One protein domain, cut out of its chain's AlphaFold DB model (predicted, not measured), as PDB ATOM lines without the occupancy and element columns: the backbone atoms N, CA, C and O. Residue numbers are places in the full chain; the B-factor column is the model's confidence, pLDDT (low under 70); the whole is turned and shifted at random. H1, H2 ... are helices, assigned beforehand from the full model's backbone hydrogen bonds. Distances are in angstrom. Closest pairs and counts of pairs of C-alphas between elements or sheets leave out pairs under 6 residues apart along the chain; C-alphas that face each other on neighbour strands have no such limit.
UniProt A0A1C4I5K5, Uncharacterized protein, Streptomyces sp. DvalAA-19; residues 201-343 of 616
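AT A GLANCE: This is residues 201 to 343 of the 616 residues of an uncharacterized protein of Streptomyces sp. DvalAA-19 (UniProt A0A1C4I5K5). One long helix, H3, runs along the length of an elongated domain, with H1 side by side with part of it and short H2 near its beginning. To one side of H3, and apart from it, is a looser group of helices: H4 starts on H6 and points away from it, H7 makes a corner with the end of H6, and H5 is near H4; the unnamed residues 261 to 283 fold back along H3 before H4 begins. The printed part has 143 residues with seven named helices in the order H1 to H7 and no named strand, class all helix. It is only just compact, close to loose, with a radius of gyration of the C-alphas of 17.2 A, and spans 55 by 35 by 26 A.

IN THESE COORDINATES: H3, residues 229 to 260, is the longest helix, 45.7 A from C-alpha 229 at (190.713, 226.449, 236.467) to C-alpha 260 at (207.772, 194.820, 264.716). H1, residues 201 to 215, is 21.4 A long and begins with C-alpha 201 at (211.283, 205.391, 256.675). H2 is residues 218 to 221. H4, residues 284 to 294, measures 15.6 A, and H5 is residues 301 to 306. H6, residues 320 to 335, measures 22.4 A. H7, residues 339 to 342, ends with C-alpha 342 at (193.183, 193.908, 263.705).

HOW THE PARTS SIT: H3 touches H1 with residues 238 to 253 alone, at a shallow tilt of 23 degrees, opposite ways; their closest C-alphas, of Phe 213 and Trp 239, are 5.3 A apart. H3 touches H2 with residues 231 to 236 alone, the closest C-alphas being those of Ala 221 and Ala 235 at 6.6 A. H1 and H2 are close but not clearly touching, with C-alphas 215 and 221 6.0 A apart. H3 is apart from H4, H5 and H6, and only just apart from H7, with closest C-alphas at 8.0 A. H6 touches H4 at a steep tilt of 63 degrees, the same way, the closest C-alphas being those of Ala 284 and Ile 330 at 5.7 A. H6 and H7 touch only at the corner by their link, H6 with residues 332 to 334 alone; the closest C-alphas, of Ile 333 and Gly 340, are 4.3 A apart. H5 touches no helix, but H4 and H5 are near each other, with closest C-alphas at 8.5 A. In H1, H3, H4, H5 and H6 every O i to N i+4 pair is within hydrogen-bond range; H2 and H7 are too short for such a pair.

THE WHOLE: The C-alphas farthest apart, of Val 226 and Thr 335, are 54.6 A apart. The printed part has no cut. The links H3 to H4, with 23 residues, and H5 to H6, with 13, are long. Mean pLDDT of the printed part is 95.5, and no printed residue is under 70.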
ATOM      1  N   LEU A 201     211.351 204.998 258.085       96.75
ATOM      2  CA  LEU A 201     211.283 205.391 256.675       96.75
ATOM      3  C   LEU A 201     209.840 205.656 256.221       96.75
ATOM      4  O   LEU A 201     209.580 206.662 255.566       96.75
ATOM      5  N   LEU A 202     208.904 204.770 256.577       97.69
ATOM      6  CA  LEU A 202     207.493 204.925 256.216       97.69
ATOM      7  C   LEU A 202     206.851 206.086 256.974       97.69
ATOM      8  O   LEU A 202     206.115 206.862 256.375       97.69
ATOM      9  N   ALA A 203     207.181 206.259 258.256       97.62
ATOM     10  CA  ALA A 203     206.680 207.374 259.048       97.62
ATOM     11  C   ALA A 203     207.100 208.736 258.468       97.62
ATOM     12  O   ALA A 203     206.270 209.635 258.358       97.62
ATOM     13  N   ALA A 204     208.359 208.873 258.036       98.12
ATOM     14  CA  ALA A 204     208.846 210.094 257.398       98.12
ATOM     15  C   ALA A 204     208.172 210.372 256.046       98.12
ATOM     16  O   ALA A 204     207.824 211.517 255.748       98.12
ATOM     17  N   LYS A 205     207.938 209.330 255.237       97.88
ATOM     18  CA  LYS A 205     207.234 209.459 253.952       97.88
ATOM     19  C   LYS A 205     205.770 209.836 254.129       97.88
ATOM     20  O   LYS A 205     205.293 210.705 253.411       97.88
ATOM     21  N   LEU A 206     205.083 209.224 255.093       98.19
ATOM     22  CA  LEU A 206     203.690 209.537 255.410       98.19
ATOM     23  C   LEU A 206     203.532 210.981 255.891       98.19
ATOM     24  O   LEU A 206     202.642 211.670 255.409       98.19
ATOM     25  N   ASP A 207     204.410 211.465 256.773       97.62
ATOM     26  CA  ASP A 207     204.379 212.871 257.202       97.62
ATOM     27  C   ASP A 207     204.662 213.832 256.035       97.62
ATOM     28  O   ASP A 207     203.909 214.784 255.835       97.62
ATOM     29  N   SER A 208     205.676 213.552 255.208       97.00
ATOM     30  CA  SER A 208     205.989 214.378 254.029       97.00
ATOM     31  C   SER A 208     204.812 214.430 253.049       97.00
ATOM     32  O   SER A 208     204.432 215.495 252.566       97.00
ATOM     33  N   LEU A 209     204.184 213.284 252.788       97.31
ATOM     34  CA  LEU A 209     203.040 213.186 251.890       97.31
ATOM     35  C   LEU A 209     201.783 213.841 252.476       97.31
ATOM     36  O   LEU A 209     201.020 214.458 251.739       97.31
ATOM     37  N   ALA A 210     201.583 213.772 253.793       96.81
ATOM     38  CA  ALA A 210     200.493 214.464 254.473       96.81
ATOM     39  C   ALA A 210     200.636 215.993 254.375       96.81
ATOM     40  O   ALA A 210     199.632 216.695 254.225       96.81
ATOM     41  N   GLN A 211     201.867 216.517 254.393       95.25
ATOM     42  CA  GLN A 211     202.136 217.938 254.141       95.25
ATOM     43  C   GLN A 211     201.806 218.336 252.695       95.25
ATOM     44  O   GLN A 211     201.165 219.368 252.486       95.25
ATOM     45  N   ILE A 212     202.168 217.508 251.707       95.50
ATOM     46  CA  ILE A 212     201.806 217.728 250.294       95.50
ATOM     47  C   ILE A 212     200.282 217.693 250.124       95.50
ATOM     48  O   ILE A 212     199.707 218.629 249.576       95.50
ATOM     49  N   PHE A 213     199.615 216.673 250.671       95.50
ATOM     50  CA  PHE A 213     198.156 216.538 250.646       95.50
ATOM     51  C   PHE A 213     197.450 217.759 251.256       95.50
ATOM     52  O   PHE A 213     196.496 218.285 250.687       95.50
ATOM     53  N   THR A 214     197.952 218.247 252.394       93.44
ATOM     54  CA  THR A 214     197.416 219.439 253.067       93.44
ATOM     55  C   THR A 214     197.641 220.705 252.240       93.44
ATOM     56  O   THR A 214     196.770 221.569 252.203       93.44
ATOM     57  N   SER A 215     198.785 220.825 251.567       92.75
ATOM     58  CA  SER A 215     199.101 221.979 250.712       92.75
ATOM     59  C   SER A 215     198.265 221.990 249.430       92.75
ATOM     60  O   SER A 215     197.845 223.053 248.989       92.75
ATOM     61  N   ALA A 216     197.952 220.811 248.882       94.56
ATOM     62  CA  ALA A 216     197.098 220.639 247.707       94.56
ATOM     63  C   ALA A 216     195.593 220.806 248.000       94.56
ATOM     64  O   ALA A 216     194.783 220.857 247.079       94.56
ATOM     65  N   CYS A 217     195.186 220.880 249.272       92.75
ATOM     66  CA  CYS A 217     193.797 221.163 249.636       92.75
ATOM     67  C   CYS A 217     193.377 222.547 249.098       92.75
ATOM     68  O   CYS A 217     194.138 223.501 249.292       92.75
ATOM     69  N   PRO A 218     192.167 222.713 248.516       92.44
ATOM     70  CA  PRO A 218     191.758 223.964 247.870       92.44
ATOM     71  C   PRO A 218     191.934 225.198 248.752       92.44
ATOM     72  O   PRO A 218     192.415 226.223 248.290       92.44
ATOM     73  N   ALA A 219     191.603 225.088 250.043       89.69
ATOM     74  CA  ALA A 219     191.710 226.198 250.988       89.69
ATOM     75  C   ALA A 219     193.143 226.737 251.132       89.69
ATOM     76  O   ALA A 219     193.306 227.929 251.364       89.69
ATOM     77  N   ASN A 220     194.156 225.880 250.980       90.44
ATOM     78  CA  ASN A 220     195.565 226.251 251.094       90.44
ATOM     79  C   ASN A 220     196.164 226.599 249.728       90.44
ATOM     80  O   ASN A 220     196.911 227.567 249.627       90.44
ATOM     81  N   ALA A 221     195.796 225.854 248.684       89.75
ATOM     82  CA  ALA A 221     196.294 226.058 247.327       89.75
ATOM     83  C   ALA A 221     195.946 227.447 246.761       89.75
ATOM     84  O   ALA A 221     196.701 227.976 245.956       89.75
ATOM     85  N   ILE A 222     194.832 228.049 247.199       87.88
ATOM     86  CA  ILE A 222     194.352 229.348 246.693       87.88
ATOM     87  C   ILE A 222     194.523 230.513 247.682       87.88
ATOM     88  O   ILE A 222     193.955 231.580 247.469       87.88
ATOM     89  N   THR A 223     195.223 230.323 248.810       78.81
ATOM     90  CA  THR A 223     195.242 231.336 249.889       78.81
ATOM     91  C   THR A 223     195.831 232.679 249.441       78.81
ATOM     92  O   THR A 223     195.295 233.719 249.819       78.81
ATOM     93  N   ASP A 224     196.901 232.657 248.642       75.19
ATOM     94  CA  ASP A 224     197.681 233.855 248.290       75.19
ATOM     95  C   ASP A 224     197.592 234.233 246.800       75.19
ATOM     96  O   ASP A 224     198.174 235.230 246.373       75.19
ATOM     97  N   GLU A 225     196.843 233.465 246.007       84.94
ATOM     98  CA  GLU A 225     196.710 233.649 244.561       84.94
ATOM     99  C   GLU A 225     195.237 233.706 244.151       84.94
ATOM    100  O   GLU A 225     194.345 233.262 244.877       84.94
ATOM    101  N   VAL A 226     194.968 234.274 242.975       93.62
ATOM    102  CA  VAL A 226     193.625 234.271 242.386       93.62
ATOM    103  C   VAL A 226     193.344 232.859 241.851       93.62
ATOM    104  O   VAL A 226     194.103 232.377 241.007       93.62
ATOM    105  N   PRO A 227     192.291 232.165 242.325       94.88
ATOM    106  CA  PRO A 227     191.932 230.844 241.823       94.88
ATOM    107  C   PRO A 227     191.671 230.853 240.312       94.88
ATOM    108  O   PRO A 227     190.906 231.675 239.813       94.88
ATOM    109  N   THR A 228     192.239 229.882 239.598       95.06
ATOM    110  CA  THR A 228     191.987 229.637 238.169       95.06
ATOM    111  C   THR A 228     191.568 228.182 237.961       95.06
ATOM    112  O   THR A 228     191.745 227.348 238.851       95.06
ATOM    113  N   ASN A 229     191.016 227.848 236.790       94.00
ATOM    114  CA  ASN A 229     190.713 226.449 236.467       94.00
ATOM    115  C   ASN A 229     191.988 225.597 236.448       94.00
ATOM    116  O   ASN A 229     191.977 224.461 236.916       94.00
ATOM    117  N   GLU A 230     193.083 226.151 235.932       93.81
ATOM    118  CA  GLU A 230     194.378 225.489 235.840       93.81
ATOM    119  C   GLU A 230     194.937 225.183 237.234       93.81
ATOM    120  O   GLU A 230     195.255 224.028 237.522       93.81
ATOM    121  N   THR A 231     194.981 226.182 238.124       93.50
ATOM    122  CA  THR A 231     195.512 225.997 239.486       93.50
ATOM    123  C   THR A 231     194.647 225.053 240.318       93.50
ATOM    124  O   THR A 231     195.181 224.217 241.048       93.50
ATOM    125  N   LEU A 232     193.318 225.110 240.178       95.19
ATOM    126  CA  LEU A 232     192.411 224.169 240.841       95.19
ATOM    127  C   LEU A 232     192.565 222.741 240.303       95.19
ATOM    128  O   LEU A 232     192.580 221.804 241.095       95.19
ATOM    129  N   SER A 233     192.717 222.561 238.989       95.56
ATOM    130  CA  SER A 233     192.887 221.235 238.384       95.56
ATOM    131  C   SER A 233     194.217 220.587 238.781       95.56
ATOM    132  O   SER A 233     194.250 219.396 239.100       95.56
ATOM    133  N   GLU A 234     195.305 221.360 238.823       94.88
ATOM    134  CA  GLU A 234     196.600 220.879 239.309       94.88
ATOM    135  C   GLU A 234     196.537 220.506 240.797       94.88
ATOM    136  O   GLU A 234     196.997 219.431 241.199       94.88
ATOM    137  N   ALA A 235     195.918 221.359 241.617       95.62
ATOM    138  CA  ALA A 235     195.713 221.081 243.033       95.62
ATOM    139  C   ALA A 235     194.852 219.823 243.243       95.62
ATOM    140  O   ALA A 235     195.193 218.990 244.084       95.62
ATOM    141  N   GLU A 236     193.802 219.621 242.439       97.25
ATOM    142  CA  GLU A 236     192.955 218.425 242.489       97.25
ATOM    143  C   GLU A 236     193.750 217.159 242.178       97.25
ATOM    144  O   GLU A 236     193.675 216.174 242.921       97.25
ATOM    145  N   ALA A 237     194.535 217.180 241.099       97.00
ATOM    146  CA  ALA A 237     195.369 216.053 240.704       97.00
ATOM    147  C   ALA A 237     196.365 215.692 241.816       97.00
ATOM    148  O   ALA A 237     196.446 214.529 242.222       97.00
ATOM    149  N   ASN A 238     197.052 216.691 242.377       96.44
ATOM    150  CA  ASN A 238     197.997 216.509 243.478       96.44
ATOM    151  C   ASN A 238     197.318 216.010 244.761       96.44
ATOM    152  O   ASN A 238     197.872 215.160 245.468       96.44
ATOM    153  N   TRP A 239     196.114 216.498 245.057       96.56
ATOM    154  CA  TRP A 239     195.320 216.079 246.208       96.56
ATOM    155  C   TRP A 239     194.890 214.613 246.087       96.56
ATOM    156  O   TRP A 239     195.132 213.834 247.011       96.56
ATOM    157  N   ARG A 240     194.339 214.209 244.933       96.75
ATOM    158  CA  ARG A 240     193.930 212.817 244.655       96.75
ATOM    159  C   ARG A 240     195.128 211.870 244.693       96.75
ATOM    160  O   ARG A 240     195.085 210.864 245.397       96.75
ATOM    161  N   HIS A 241     196.213 212.238 244.014       96.81
ATOM    162  CA  HIS A 241     197.461 211.476 243.989       96.81
ATOM    163  C   HIS A 241     198.027 211.249 245.398       96.81
ATOM    164  O   HIS A 241     198.337 210.123 245.799       96.81
ATOM    165  N   SER A 242     198.130 212.325 246.184       96.94
ATOM    166  CA  SER A 242     198.685 212.252 247.535       96.94
ATOM    167  C   SER A 242     197.787 211.451 248.474       96.94
ATOM    168  O   SER A 242     198.296 210.689 249.294       96.94
ATOM    169  N   HIS A 243     196.460 211.559 248.335       96.50
ATOM    170  CA  HIS A 243     195.504 210.766 249.111       96.50
ATOM    171  C   HIS A 243     195.654 209.267 248.842       96.50
ATOM    172  O   HIS A 243     195.827 208.491 249.782       96.50
ATOM    173  N   SER A 244     195.688 208.858 247.573       97.31
ATOM    174  CA  SER A 244     195.850 207.449 247.195       97.31
ATOM    175  C   SER A 244     197.191 206.862 247.635       97.31
ATOM    176  O   SER A 244     197.249 205.715 248.086       97.31
ATOM    177  N   LYS A 245     198.274 207.650 247.595       97.94
ATOM    178  CA  LYS A 245     199.571 207.230 248.146       97.94
ATOM    179  C   LYS A 245     199.587 207.163 249.675       97.94
ATOM    180  O   LYS A 245     200.226 206.266 250.221       97.94
ATOM    181  N   LEU A 246     198.887 208.059 250.380       98.00
ATOM    182  CA  LEU A 246     198.759 208.004 251.844       98.00
ATOM    183  C   LEU A 246     198.074 206.705 252.272       98.00
ATOM    184  O   LEU A 246     198.547 206.034 253.191       98.00
ATOM    185  N   ILE A 247     197.003 206.324 251.567       98.00
ATOM    186  CA  ILE A 247     196.292 205.061 251.786       98.00
ATOM    187  C   ILE A 247     197.245 203.876 251.582       98.00
ATOM    188  O   ILE A 247     197.344 203.021 252.462       98.00
ATOM    189  N   ALA A 248     197.975 203.849 250.465       98.31
ATOM    190  CA  ALA A 248     198.903 202.770 250.135       98.31
ATOM    191  C   ALA A 248     200.032 202.618 251.166       98.31
ATOM    192  O   ALA A 248     200.241 201.538 251.719       98.31
ATOM    193  N   LEU A 249     200.726 203.711 251.495       98.31
ATOM    194  CA  LEU A 249     201.841 203.681 252.445       98.31
ATOM    195  C   LEU A 249     201.394 203.384 253.879       98.31
ATOM    196  O   LEU A 249     202.170 202.824 254.655       98.31
ATOM    197  N   GLN A 250     200.157 203.723 254.245       98.25
ATOM    198  CA  GLN A 250     199.599 203.326 255.533       98.25
ATOM    199  C   GLN A 250     199.386 201.811 255.622       98.25
ATOM    200  O   GLN A 250     199.613 201.247 256.692       98.25
ATOM    201  N   GLU A 251     198.994 201.142 254.534       98.12
ATOM    202  CA  GLU A 251     198.918 199.677 254.530       98.12
ATOM    203  C   GLU A 251     200.306 199.070 254.753       98.12
ATOM    204  O   GLU A 251     200.467 198.205 255.613       98.12
ATOM    205  N   GLU A 252     201.331 199.580 254.068       98.56
ATOM    206  CA  GLU A 252     202.710 199.132 254.286       98.56
ATOM    207  C   GLU A 252     203.182 199.381 255.727       98.56
ATOM    208  O   GLU A 252     203.863 198.537 256.316       98.56
ATOM    209  N   LEU A 253     202.791 200.511 256.327       98.31
ATOM    210  CA  LEU A 253     203.111 200.837 257.715       98.31
ATOM    211  C   LEU A 253     202.478 199.837 258.686       98.31
ATOM    212  O   LEU A 253     203.166 199.340 259.577       98.31
ATOM    213  N   ASP A 254     201.190 199.533 258.521       98.38
ATOM    214  CA  ASP A 254     200.481 198.586 259.385       98.38
ATOM    215  C   ASP A 254     201.133 197.198 259.325       98.38
ATOM    216  O   ASP A 254     201.427 196.611 260.371       98.38
ATOM    217  N   TRP A 255     201.457 196.709 258.121       98.19
ATOM    218  CA  TRP A 255     202.138 195.421 257.943       98.19
ATOM    219  C   TRP A 255     203.554 195.408 258.523       98.19
ATOM    220  O   TRP A 255     203.933 194.419 259.159       98.19
ATOM    221  N   GLN A 256     204.305 196.512 258.413       97.88
ATOM    222  CA  GLN A 256     205.587 196.640 259.113       97.88
ATOM    223  C   GLN A 256     205.389 196.515 260.623       97.88
ATOM    224  O   GLN A 256     206.104 195.769 261.292       97.88
ATOM    225  N   VAL A 257     204.414 197.240 261.173       97.81
ATOM    226  CA  VAL A 257     204.161 197.284 262.615       97.81
ATOM    227  C   VAL A 257     203.737 195.914 263.149       97.81
ATOM    228  O   VAL A 257     204.196 195.522 264.223       97.81
ATOM    229  N   TYR A 258     202.962 195.130 262.394       97.75
ATOM    230  CA  TYR A 258     202.657 193.744 262.771       97.75
ATOM    231  C   TYR A 258     203.920 192.893 262.941       97.75
ATOM    232  O   TYR A 258     204.011 192.128 263.906       97.75
ATOM    233  N   SER A 259     204.906 193.054 262.054       95.88
ATOM    234  CA  SER A 259     206.204 192.377 262.154       95.88
ATOM    235  C   SER A 259     207.024 192.883 263.351       95.88
ATOM    236  O   SER A 259     207.538 192.081 264.135       95.88
ATOM    237  N   LEU A 260     207.059 194.204 263.583       96.12
ATOM    238  CA  LEU A 260     207.772 194.820 264.716       96.12
ATOM    239  C   LEU A 260     207.276 194.308 266.080       96.12
ATOM    240  O   LEU A 260     208.079 194.088 266.989       96.12
ATOM    241  N   TYR A 261     205.969 194.069 266.218       96.00
ATOM    242  CA  TYR A 261     205.370 193.476 267.420       96.00
ATOM    243  C   TYR A 261     205.313 191.944 267.406       96.00
ATOM    244  O   TYR A 261     204.803 191.348 268.356       96.00
ATOM    245  N   LYS A 262     205.840 191.293 266.361       94.19
ATOM    246  CA  LYS A 262     205.819 189.831 266.181       94.19
ATOM    247  C   LYS A 262     204.401 189.241 266.205       94.19
ATOM    248  O   LYS A 262     204.201 188.113 266.649       94.19
ATOM    249  N   LEU A 263     203.416 190.001 265.719       93.88
ATOM    250  CA  LEU A 263     202.044 189.524 265.494       93.88
ATOM    251  C   LEU A 263     201.968 188.588 264.281       93.88
ATOM    252  O   LEU A 263     201.074 187.746 264.191       93.88
ATOM    253  N   HIS A 264     202.933 188.722 263.372       93.31
ATOM    254  CA  HIS A 264     203.206 187.794 262.288       93.31
ATOM    255  C   HIS A 264     204.724 187.625 262.123       93.31
ATOM    256  O   HIS A 264     205.490 188.531 262.450       93.31
ATOM    257  N   SER A 265     205.166 186.447 261.675       88.88
ATOM    258  CA  SER A 265     206.590 186.101 261.575       88.88
ATOM    259  C   SER A 265     207.275 186.646 260.320       88.88
ATOM    260  O   SER A 265     208.486 186.841 260.340       88.88
ATOM    261  N   GLU A 266     206.526 186.865 259.237       91.56
ATOM    262  CA  GLU A 266     207.019 187.456 257.985       91.56
ATOM    263  C   GLU A 266     206.694 188.961 257.952       91.56
ATOM    264  O   GLU A 266     205.669 189.400 258.474       91.56
ATOM    265  N   ASP A 267     207.566 189.765 257.341       92.94
ATOM    266  CA  ASP A 267     207.262 191.154 256.985       92.94
ATOM    267  C   ASP A 267     206.589 191.161 255.607       92.94
ATOM    268  O   ASP A 267     207.249 191.039 254.580       92.94
ATOM    269  N   LEU A 268     205.257 191.250 255.592       96.44
ATOM    270  CA  LEU A 268     204.449 191.191 254.370       96.44
ATOM    271  C   LEU A 268     204.287 192.558 253.701       96.44
ATOM    272  O   LEU A 268     203.212 192.882 253.191       96.44
ATOM    273  N   ARG A 269     205.338 193.375 253.711       97.00
ATOM    274  CA  ARG A 269     205.415 194.588 252.899       97.00
ATOM    275  C   ARG A 269     205.761 194.284 251.452       97.00
ATOM    276  O   ARG A 269     206.502 193.344 251.164       97.00
ATOM    277  N   ALA A 270     205.242 195.101 250.548       95.88
ATOM    278  CA  ALA A 270     205.703 195.100 249.170       95.88
ATOM    279  C   ALA A 270     207.009 195.909 249.049       95.88
ATOM    280  O   ALA A 270     207.237 196.841 249.830       95.88
ATOM    281  N   PRO A 271     207.885 195.577 248.084       92.44
ATOM    282  CA  PRO A 271     208.969 196.469 247.701       92.44
ATOM    283  C   PRO A 271     208.402 197.836 247.328       92.44
ATOM    284  O   PRO A 271     207.387 197.923 246.646       92.44
ATOM    285  N   GLU A 272     209.058 198.910 247.756       90.62
ATOM    286  CA  GLU A 272     208.535 200.267 247.573       90.62
ATOM    287  C   GLU A 272     208.231 200.611 246.108       90.62
ATOM    288  O   GLU A 272     207.236 201.272 245.833       90.62
ATOM    289  N   SER A 273     209.058 200.137 245.173       92.00
ATOM    290  CA  SER A 273     208.860 200.337 243.733       92.00
ATOM    291  C   SER A 273     207.583 199.697 243.191       92.00
ATOM    292  O   SER A 273     207.122 200.091 242.124       92.00
ATOM    293  N   ASP A 274     207.038 198.715 243.909       94.56
ATOM    294  CA  ASP A 274     205.885 197.927 243.491       94.56
ATOM    295  C   ASP A 274     204.589 198.367 244.184       94.56
ATOM    296  O   ASP A 274     203.529 197.865 243.819       94.56
ATOM    297  N   VAL A 275     204.650 199.271 245.174       96.50
ATOM    298  CA  VAL A 275     203.469 199.776 245.893       96.50
ATOM    299  C   VAL A 275     202.698 200.743 244.981       96.50
ATOM    300  O   VAL A 275     203.208 201.830 244.696       96.50
ATOM    301  N   PRO A 276     201.480 200.392 244.525       96.81
ATOM    302  CA  PRO A 276     200.688 201.268 243.674       96.81
ATOM    303  C   PRO A 276     199.961 202.335 244.504       96.81
ATOM    304  O   PRO A 276     199.853 202.251 245.728       96.81
ATOM    305  N   GLU A 277     199.403 203.328 243.820       97.12
ATOM    306  CA  GLU A 277     198.325 204.142 244.383       97.12
ATOM    307  C   GLU A 277     197.099 203.265 244.652       97.12
ATOM    308  O   GLU A 277     196.749 202.436 243.817       97.12
ATOM    309  N   LEU A 278     196.459 203.435 245.814       97.06
ATOM    310  CA  LEU A 278     195.264 202.671 246.177       97.06
ATOM    311  C   LEU A 278     194.030 203.565 246.246       97.06
ATOM    312  O   LEU A 278     194.061 204.653 246.830       97.06
ATOM    313  N   ALA A 279     192.917 203.065 245.718       95.44
ATOM    314  CA  ALA A 279     191.590 203.593 246.000       95.44
ATOM    315  C   ALA A 279     190.972 202.920 247.239       95.44
ATOM    316  O   ALA A 279     191.356 201.824 247.663       95.44
ATOM    317  N   LEU A 280     189.966 203.570 247.833       95.31
ATOM    318  CA  LEU A 280     189.144 202.922 248.855       95.31
ATOM    319  C   LEU A 280     188.373 201.755 248.231       95.31
ATOM    320  O   LEU A 280     187.752 201.903 247.181       95.31
ATOM    321  N   GLY A 281     188.369 200.620 248.921       96.31
ATOM    322  CA  GLY A 281     187.862 199.341 248.429       96.31
ATOM    323  C   GLY A 281     188.980 198.372 248.045       96.31
ATOM    324  O   GLY A 281     188.776 197.164 248.112       96.31
ATOM    325  N   GLU A 282     190.173 198.879 247.723       97.44
ATOM    326  CA  GLU A 282     191.260 198.064 247.175       97.44
ATOM    327  C   GLU A 282     192.241 197.534 248.228       97.44
ATOM    328  O   GLU A 282     193.167 196.788 247.918       97.44
ATOM    329  N   ARG A 283     192.070 197.882 249.506       97.81
ATOM    330  CA  ARG A 283     192.947 197.375 250.572       97.81
ATOM    331  C   ARG A 283     192.635 195.917 250.889       97.81
ATOM    332  O   ARG A 283     191.492 195.479 250.790       97.81
ATOM    333  N   ALA A 284     193.631 195.167 251.366       98.06
ATOM    334  CA  ALA A 284     193.490 193.730 251.627       98.06
ATOM    335  C   ALA A 284     192.293 193.392 252.540       98.06
ATOM    336  O   ALA A 284     191.522 192.482 252.234       98.06
ATOM    337  N   PHE A 285     192.087 194.145 253.630       98.19
ATOM    338  CA  PHE A 285     190.931 193.929 254.510       98.19
ATOM    339  C   PHE A 285     189.597 194.308 253.860       98.19
ATOM    340  O   PHE A 285     188.578 193.712 254.199       98.19
ATOM    341  N   GLU A 286     189.584 195.281 252.943       98.38
ATOM    342  CA  GLU A 286     188.380 195.675 252.209       98.38
ATOM    343  C   GLU A 286     187.995 194.604 251.195       98.38
ATOM    344  O   GLU A 286     186.821 194.267 251.120       98.38
ATOM    345  N   ILE A 287     188.961 193.980 250.516       98.50
ATOM    346  CA  ILE A 287     188.706 192.831 249.633       98.50
ATOM    347  C   ILE A 287     188.122 191.657 250.430       98.50
ATOM    348  O   ILE A 287     187.107 191.072 250.047       98.50
ATOM    349  N   VAL A 288     188.710 191.330 251.589       98.38
ATOM    350  CA  VAL A 288     188.166 190.292 252.487       98.38
ATOM    351  C   VAL A 288     186.763 190.667 252.972       98.38
ATOM    352  O   VAL A 288     185.865 189.823 252.990       98.38
ATOM    353  N   LEU A 289     186.540 191.931 253.340       98.06
ATOM    354  CA  LEU A 289     185.230 192.416 253.763       98.06
ATOM    355  C   LEU A 289     184.202 192.320 252.628       98.06
ATOM    356  O   LEU A 289     183.101 191.838 252.870       98.06
ATOM    357  N   ALA A 290     184.557 192.702 251.400       98.25
ATOM    358  CA  ALA A 290     183.693 192.615 250.226       98.25
ATOM    359  C   ALA A 290     183.285 191.163 249.935       98.25
ATOM    360  O   ALA A 290     182.100 190.887 249.760       98.25
ATOM    361  N   ARG A 291     184.231 190.215 249.999       98.12
ATOM    362  CA  ARG A 291     183.944 188.773 249.860       98.12
ATOM    363  C   ARG A 291     182.974 188.269 250.929       98.12
ATOM    364  O   ARG A 291     182.099 187.456 250.649       98.12
ATOM    365  N   ARG A 292     183.107 188.751 252.167       97.50
ATOM    366  CA  ARG A 292     182.180 188.409 253.258       97.50
ATOM    367  C   ARG A 292     180.803 189.041 253.069       97.50
ATOM    368  O   ARG A 292     179.807 188.400 253.389       97.50
ATOM    369  N   VAL A 293     180.730 190.261 252.539       97.31
ATOM    370  CA  VAL A 293     179.461 190.917 252.182       97.31
ATOM    371  C   VAL A 293     178.740 190.136 251.082       97.31
ATOM    372  O   VAL A 293     177.550 189.871 251.224       97.31
ATOM    373  N   GLU A 294     179.449 189.697 250.039       97.81
ATOM    374  CA  GLU A 294     178.887 188.871 248.959       97.81
ATOM    375  C   GLU A 294     178.315 187.540 249.481       97.81
ATOM    376  O   GLU A 294     177.244 187.109 249.057       97.81
ATOM    377  N   LYS A 295     178.973 186.934 250.477       97.25
ATOM    378  CA  LYS A 295     178.494 185.729 251.177       97.25
ATOM    379  C   LYS A 295     177.383 185.990 252.207       97.25
ATOM    380  O   LYS A 295     176.871 185.039 252.792       97.25
ATOM    381  N   GLY A 296     177.018 187.246 252.470       95.56
ATOM    382  CA  GLY A 296     176.034 187.618 253.495       95.56
ATOM    383  C   GLY A 296     176.535 187.507 254.946       95.56
ATOM    384  O   GLY A 296     175.733 187.491 255.877       95.56
ATOM    385  N   GLU A 297     177.850 187.437 255.160       94.81
ATOM    386  CA  GLU A 297     178.500 187.265 256.471       94.81
ATOM    387  C   GLU A 297     178.912 188.592 257.137       94.81
ATOM    388  O   GLU A 297     179.428 188.600 258.262       94.81
ATOM    389  N   ALA A 298     178.770 189.711 256.425       93.44
ATOM    390  CA  ALA A 298     179.121 191.047 256.889       93.44
ATOM    391  C   ALA A 298     178.204 192.116 256.278       93.44
ATOM    392  O   ALA A 298     177.586 191.920 255.232       93.44
ATOM    393  N   SER A 299     178.138 193.269 256.942       92.94
ATOM    394  CA  SER A 299     177.395 194.445 256.490       92.94
ATOM    395  C   SER A 299     178.152 195.194 255.388       92.94
ATOM    396  O   SER A 299     179.356 195.428 255.496       92.94
ATOM    397  N   GLY A 300     177.440 195.626 254.343       92.88
ATOM    398  CA  GLY A 300     177.986 196.482 253.281       92.88
ATOM    399  C   GLY A 300     178.085 197.968 253.655       92.88
ATOM    400  O   GLY A 300     178.454 198.782 252.810       92.88
ATOM    401  N   GLU A 301     177.736 198.351 254.890       94.50
ATOM    402  CA  GLU A 301     177.695 199.757 255.316       94.50
ATOM    403  C   GLU A 301     179.063 200.443 255.280       94.50
ATOM    404  O   GLU A 301     179.119 201.642 255.018       94.50
ATOM    405  N   TRP A 302     180.168 199.706 255.459       94.75
ATOM    406  CA  TRP A 302     181.514 200.265 255.292       94.75
ATOM    407  C   TRP A 302     181.671 200.933 253.922       94.75
ATOM    408  O   TRP A 302     181.995 202.115 253.853       94.75
ATOM    409  N   PHE A 303     181.358 200.214 252.844       95.62
ATOM    410  CA  PHE A 303     181.517 200.718 251.480       95.62
ATOM    411  C   PHE A 303     180.593 201.904 251.197       95.62
ATOM    412  O   PHE A 303     181.034 202.956 250.738       95.62
ATOM    413  N   LYS A 304     179.316 201.788 251.588       93.25
ATOM    414  CA  LYS A 304     178.323 202.857 251.398       93.25
ATOM    415  C   LYS A 304     178.710 204.151 252.116       93.25
ATOM    416  O   LYS A 304     178.568 205.232 251.556       93.25
ATOM    417  N   ARG A 305     179.193 204.059 253.360       90.44
ATOM    418  CA  ARG A 305     179.507 205.224 254.207       90.44
ATOM    419  C   ARG A 305     180.808 205.924 253.829       90.44
ATOM    420  O   ARG A 305     181.007 207.059 254.253       90.44
ATOM    421  N   HIS A 306     181.672 205.259 253.068       92.31
ATOM    422  CA  HIS A 306     182.942 205.805 252.586       92.31
ATOM    423  C   HIS A 306     182.935 206.096 251.084       92.31
ATOM    424  O   HIS A 306     183.960 206.514 250.557       92.31
ATOM    425  N   ASN A 307     181.797 205.889 250.409       91.06
ATOM    426  CA  ASN A 307     181.672 206.004 248.959       91.06
ATOM    427  C   ASN A 307     182.749 205.187 248.213       91.06
ATOM    428  O   ASN A 307     183.346 205.663 247.250       91.06
ATOM    429  N   SER A 308     183.029 203.974 248.701       93.25
ATOM    430  CA  SER A 308     184.008 203.061 248.108       93.25
ATOM    431  C   SER A 308     183.331 201.917 247.362       93.25
ATOM    432  O   SER A 308     182.221 201.501 247.699       93.25
ATOM    433  N   ILE A 309     184.000 201.414 246.324       94.38
ATOM    434  CA  ILE A 309     183.478 200.330 245.489       94.38
ATOM    435  C   ILE A 309     183.957 199.000 246.087       94.38
ATOM    436  O   ILE A 309     185.167 198.791 246.185       94.38
ATOM    437  N   PRO A 310     183.054 198.096 246.514       96.44
ATOM    438  CA  PRO A 310     183.461 196.781 246.991       96.44
ATOM    439  C   PRO A 310     183.995 195.950 245.823       96.44
ATOM    440  O   PRO A 310     183.281 195.731 244.844       96.44
ATOM    441  N   ILE A 311     185.226 195.457 245.948       97.38
ATOM    442  CA  ILE A 311     185.837 194.546 244.977       97.38
ATOM    443  C   ILE A 311     186.215 193.226 245.651       97.38
ATOM    444  O   ILE A 311     186.727 193.204 246.768       97.38
ATOM    445  N   THR A 312     185.930 192.110 244.986       96.94
ATOM    446  CA  THR A 312     186.228 190.751 245.478       96.94
ATOM    447  C   THR A 312     187.459 190.139 244.810       96.94
ATOM    448  O   THR A 312     188.087 189.241 245.382       96.94
ATOM    449  N   GLU A 313     187.839 190.674 243.650       96.25
ATOM    450  CA  GLU A 313     189.016 190.303 242.869       96.25
ATOM    451  C   GLU A 313     190.094 191.387 242.948       96.25
ATOM    452  O   GLU A 313     189.803 192.558 243.199       96.25
ATOM    453  N   MET A 314     191.354 190.996 242.751       95.56
ATOM    454  CA  MET A 314     192.471 191.944 242.761       95.56
ATOM    455  C   MET A 314     192.460 192.815 241.497       95.56
ATOM    456  O   MET A 314     192.338 192.258 240.406       95.56
ATOM    457  N   PRO A 315     192.648 194.143 241.608       95.31
ATOM    458  CA  PRO A 315     192.681 195.039 240.459       95.31
ATOM    459  C   PRO A 315     193.734 194.672 239.408       95.31
ATOM    460  O   PRO A 315     194.884 194.363 239.729       95.31
ATOM    461  N   ASP A 316     193.367 194.794 238.131       94.00
ATOM    462  CA  ASP A 316     194.250 194.454 237.011       94.00
ATOM    463  C   ASP A 316     195.487 195.350 236.924       94.00
ATOM    464  O   ASP A 316     196.552 194.867 236.544       94.00
ATOM    465  N   HIS A 317     195.356 196.618 237.323       94.06
ATOM    466  CA  HIS A 317     196.412 197.627 237.243       94.06
ATOM    467  C   HIS A 317     197.570 197.400 238.232       94.06
ATOM    468  O   HIS A 317     198.608 198.047 238.117       94.06
ATOM    469  N   TRP A 318     197.412 196.498 239.205       96.88
ATOM    470  CA  TRP A 318     198.492 196.124 240.113       96.88
ATOM    471  C   TRP A 318     199.528 195.238 239.422       96.88
ATOM    472  O   TRP A 318     199.184 194.348 238.642       96.88
ATOM    473  N   SER A 319     200.799 195.419 239.786       96.75
ATOM    474  CA  SER A 319     201.868 194.509 239.371       96.75
ATOM    475  C   SER A 319     201.653 193.102 239.943       96.75
ATOM    476  O   SER A 319     201.071 192.931 241.018       96.75
ATOM    477  N   ASP A 320     202.178 192.077 239.264       96.31
ATOM    478  CA  ASP A 320     202.107 190.692 239.754       96.31
ATOM    479  C   ASP A 320     202.802 190.527 241.114       96.31
ATOM    480  O   ASP A 320     202.341 189.765 241.969       96.31
ATOM    481  N   ALA A 321     203.876 191.288 241.349       96.31
ATOM    482  CA  ALA A 321     204.578 191.321 242.626       96.31
ATOM    483  C   ALA A 321     203.671 191.837 243.755       96.31
ATOM    484  O   ALA A 321     203.569 191.200 244.807       96.31
ATOM    485  N   TYR A 322     202.955 192.941 243.525       97.81
ATOM    486  CA  TYR A 322     202.031 193.491 244.515       97.81
ATOM    487  C   TYR A 322     200.817 192.577 244.733       97.81
ATOM    488  O   TYR A 322     200.470 192.293 245.881       97.81
ATOM    489  N   LYS A 323     200.235 192.013 243.661       98.00
ATOM    490  CA  LYS A 323     199.163 190.999 243.752       98.00
ATOM    491  C   LYS A 323     199.587 189.810 244.618       98.00
ATOM    492  O   LYS A 323     198.836 189.396 245.499       98.00
ATOM    493  N   ALA A 324     200.807 189.298 244.439       97.25
ATOM    494  CA  ALA A 324     201.329 188.195 245.245       97.25
ATOM    495  C   ALA A 324     201.441 188.556 246.739       97.25
ATOM    496  O   ALA A 324     201.084 187.745 247.600       97.25
ATOM    497  N   VAL A 325     201.889 189.774 247.063       98.00
ATOM    498  CA  VAL A 325     201.937 190.270 248.449       98.00
ATOM    499  C   VAL A 325     200.529 190.404 249.027       98.00
ATOM    500  O   VAL A 325     200.265 189.878 250.110       98.00
ATOM    501  N   VAL A 326     199.595 191.032 248.310       98.12
ATOM    502  CA  VAL A 326     198.206 191.183 248.773       98.12
ATOM    503  C   VAL A 326     197.518 189.826 248.931       98.12
ATOM    504  O   VAL A 326     196.791 189.635 249.904       98.12
ATOM    505  N   GLN A 327     197.811 188.836 248.083       98.31
ATOM    506  CA  GLN A 327     197.297 187.477 248.267       98.31
ATOM    507  C   GLN A 327     197.774 186.862 249.582       98.31
ATOM    508  O   GLN A 327     196.975 186.278 250.314       98.31
ATOM    509  N   LYS A 328     199.062 187.017 249.919       98.19
ATOM    510  CA  LYS A 328     199.583 186.575 251.221       98.19
ATOM    511  C   LYS A 328     198.882 187.298 252.370       98.19
ATOM    512  O   LYS A 328     198.484 186.647 253.333       98.19
ATOM    513  N   ARG A 329     198.683 188.617 252.259       98.38
ATOM    514  CA  ARG A 329     197.959 189.425 253.255       98.38
ATOM    515  C   ARG A 329     196.539 188.905 253.469       98.38
ATOM    516  O   ARG A 329     196.173 188.636 254.608       98.38
ATOM    517  N   ILE A 330     195.779 188.699 252.393       98.44
ATOM    518  CA  ILE A 330     194.418 188.137 252.423       98.44
ATOM    519  C   ILE A 330     194.412 186.775 253.121       98.44
ATOM    520  O   ILE A 330     193.654 186.587 254.071       98.44
ATOM    521  N   ASN A 331     195.309 185.865 252.726       98.00
ATOM    522  CA  ASN A 331     195.411 184.547 253.352       98.00
ATOM    523  C   ASN A 331     195.654 184.671 254.865       98.00
ATOM    524  O   ASN A 331     194.985 184.015 255.656       98.00
ATOM    525  N   VAL A 332     196.571 185.549 255.286       98.06
ATOM    526  CA  VAL A 332     196.869 185.767 256.709       98.06
ATOM    527  C   VAL A 332     195.687 186.387 257.457       98.06
ATOM    528  O   VAL A 332     195.434 185.988 258.593       98.06
ATOM    529  N   ILE A 333     194.947 187.320 256.853       98.00
ATOM    530  CA  ILE A 333     193.728 187.897 257.443       98.00
ATOM    531  C   ILE A 333     192.685 186.801 257.706       98.00
ATOM    532  O   ILE A 333     192.038 186.810 258.755       98.00
ATOM    533  N   GLU A 334     192.545 185.842 256.790       96.44
ATOM    534  CA  GLU A 334     191.568 184.754 256.889       96.44
ATOM    535  C   GLU A 334     192.003 183.639 257.858       96.44
ATOM    536  O   GLU A 334     191.160 183.067 258.551       96.44
ATOM    537  N   THR A 335     193.304 183.334 257.957       96.31
ATOM    538  CA  THR A 335     193.794 182.191 258.754       96.31
ATOM    539  C   THR A 335     194.346 182.563 260.131       96.31
ATOM    540  O   THR A 335     194.336 181.734 261.042       96.31
ATOM    541  N   SER A 336     194.867 183.780 260.320       96.31
ATOM    542  CA  SER A 336     195.456 184.216 261.593       96.31
ATOM    543  C   SER A 336     194.430 184.934 262.456       96.31
ATOM    544  O   SER A 336     194.015 186.050 262.155       96.31
ATOM    545  N   ARG A 337     194.088 184.353 263.612       93.00
ATOM    546  CA  ARG A 337     193.176 184.991 264.580       93.00
ATOM    547  C   ARG A 337     193.666 186.370 265.035       93.00
ATOM    548  O   ARG A 337     192.842 187.252 265.261       93.00
ATOM    549  N   ALA A 338     194.977 186.545 265.213       92.75
ATOM    550  CA  ALA A 338     195.546 187.804 265.688       92.75
ATOM    551  C   ALA A 338     195.421 188.908 264.629       92.75
ATOM    552  O   ALA A 338     194.859 189.963 264.914       92.75
ATOM    553  N   ILE A 339     195.871 188.639 263.398       97.31
ATOM    554  CA  ILE A 339     195.808 189.614 262.300       97.31
ATOM    555  C   ILE A 339     194.366 189.848 261.867       97.31
ATOM    556  O   ILE A 339     193.941 190.994 261.794       97.31
ATOM    557  N   GLY A 340     193.569 188.792 261.701       96.00
ATOM    558  CA  GLY A 340     192.156 188.903 261.347       96.00
ATOM    559  C   GLY A 340     191.295 189.619 262.393       96.00
ATOM    560  O   GLY A 340     190.147 189.948 262.104       96.00
ATOM    561  N   MET A 341     191.794 189.866 263.613       94.44
ATOM    562  CA  MET A 341     191.138 190.743 264.592       94.44
ATOM    563  C   MET A 341     191.485 192.221 264.377       94.44
ATOM    564  O   MET A 341     190.633 193.060 264.646       94.44
ATOM    565  N   ILE A 342     192.694 192.534 263.905       96.94
ATOM    566  CA  ILE A 342     193.183 193.908 263.705       96.94
ATOM    567  C   ILE A 342     192.843 194.421 262.297       96.94
ATOM    568  O   ILE A 342     192.453 195.574 262.145       96.94
ATOM    569  N   GLU A 343     192.932 193.575 261.273       97.75
ATOM    570  CA  GLU A 343     192.575 193.889 259.883       97.75
ATOM    571  C   GLU A 343     191.051 193.913 259.702       97.75
ATOM    572  O   GLU A 343     190.440 193.024 259.107       97.75
TER     573      GLU A 343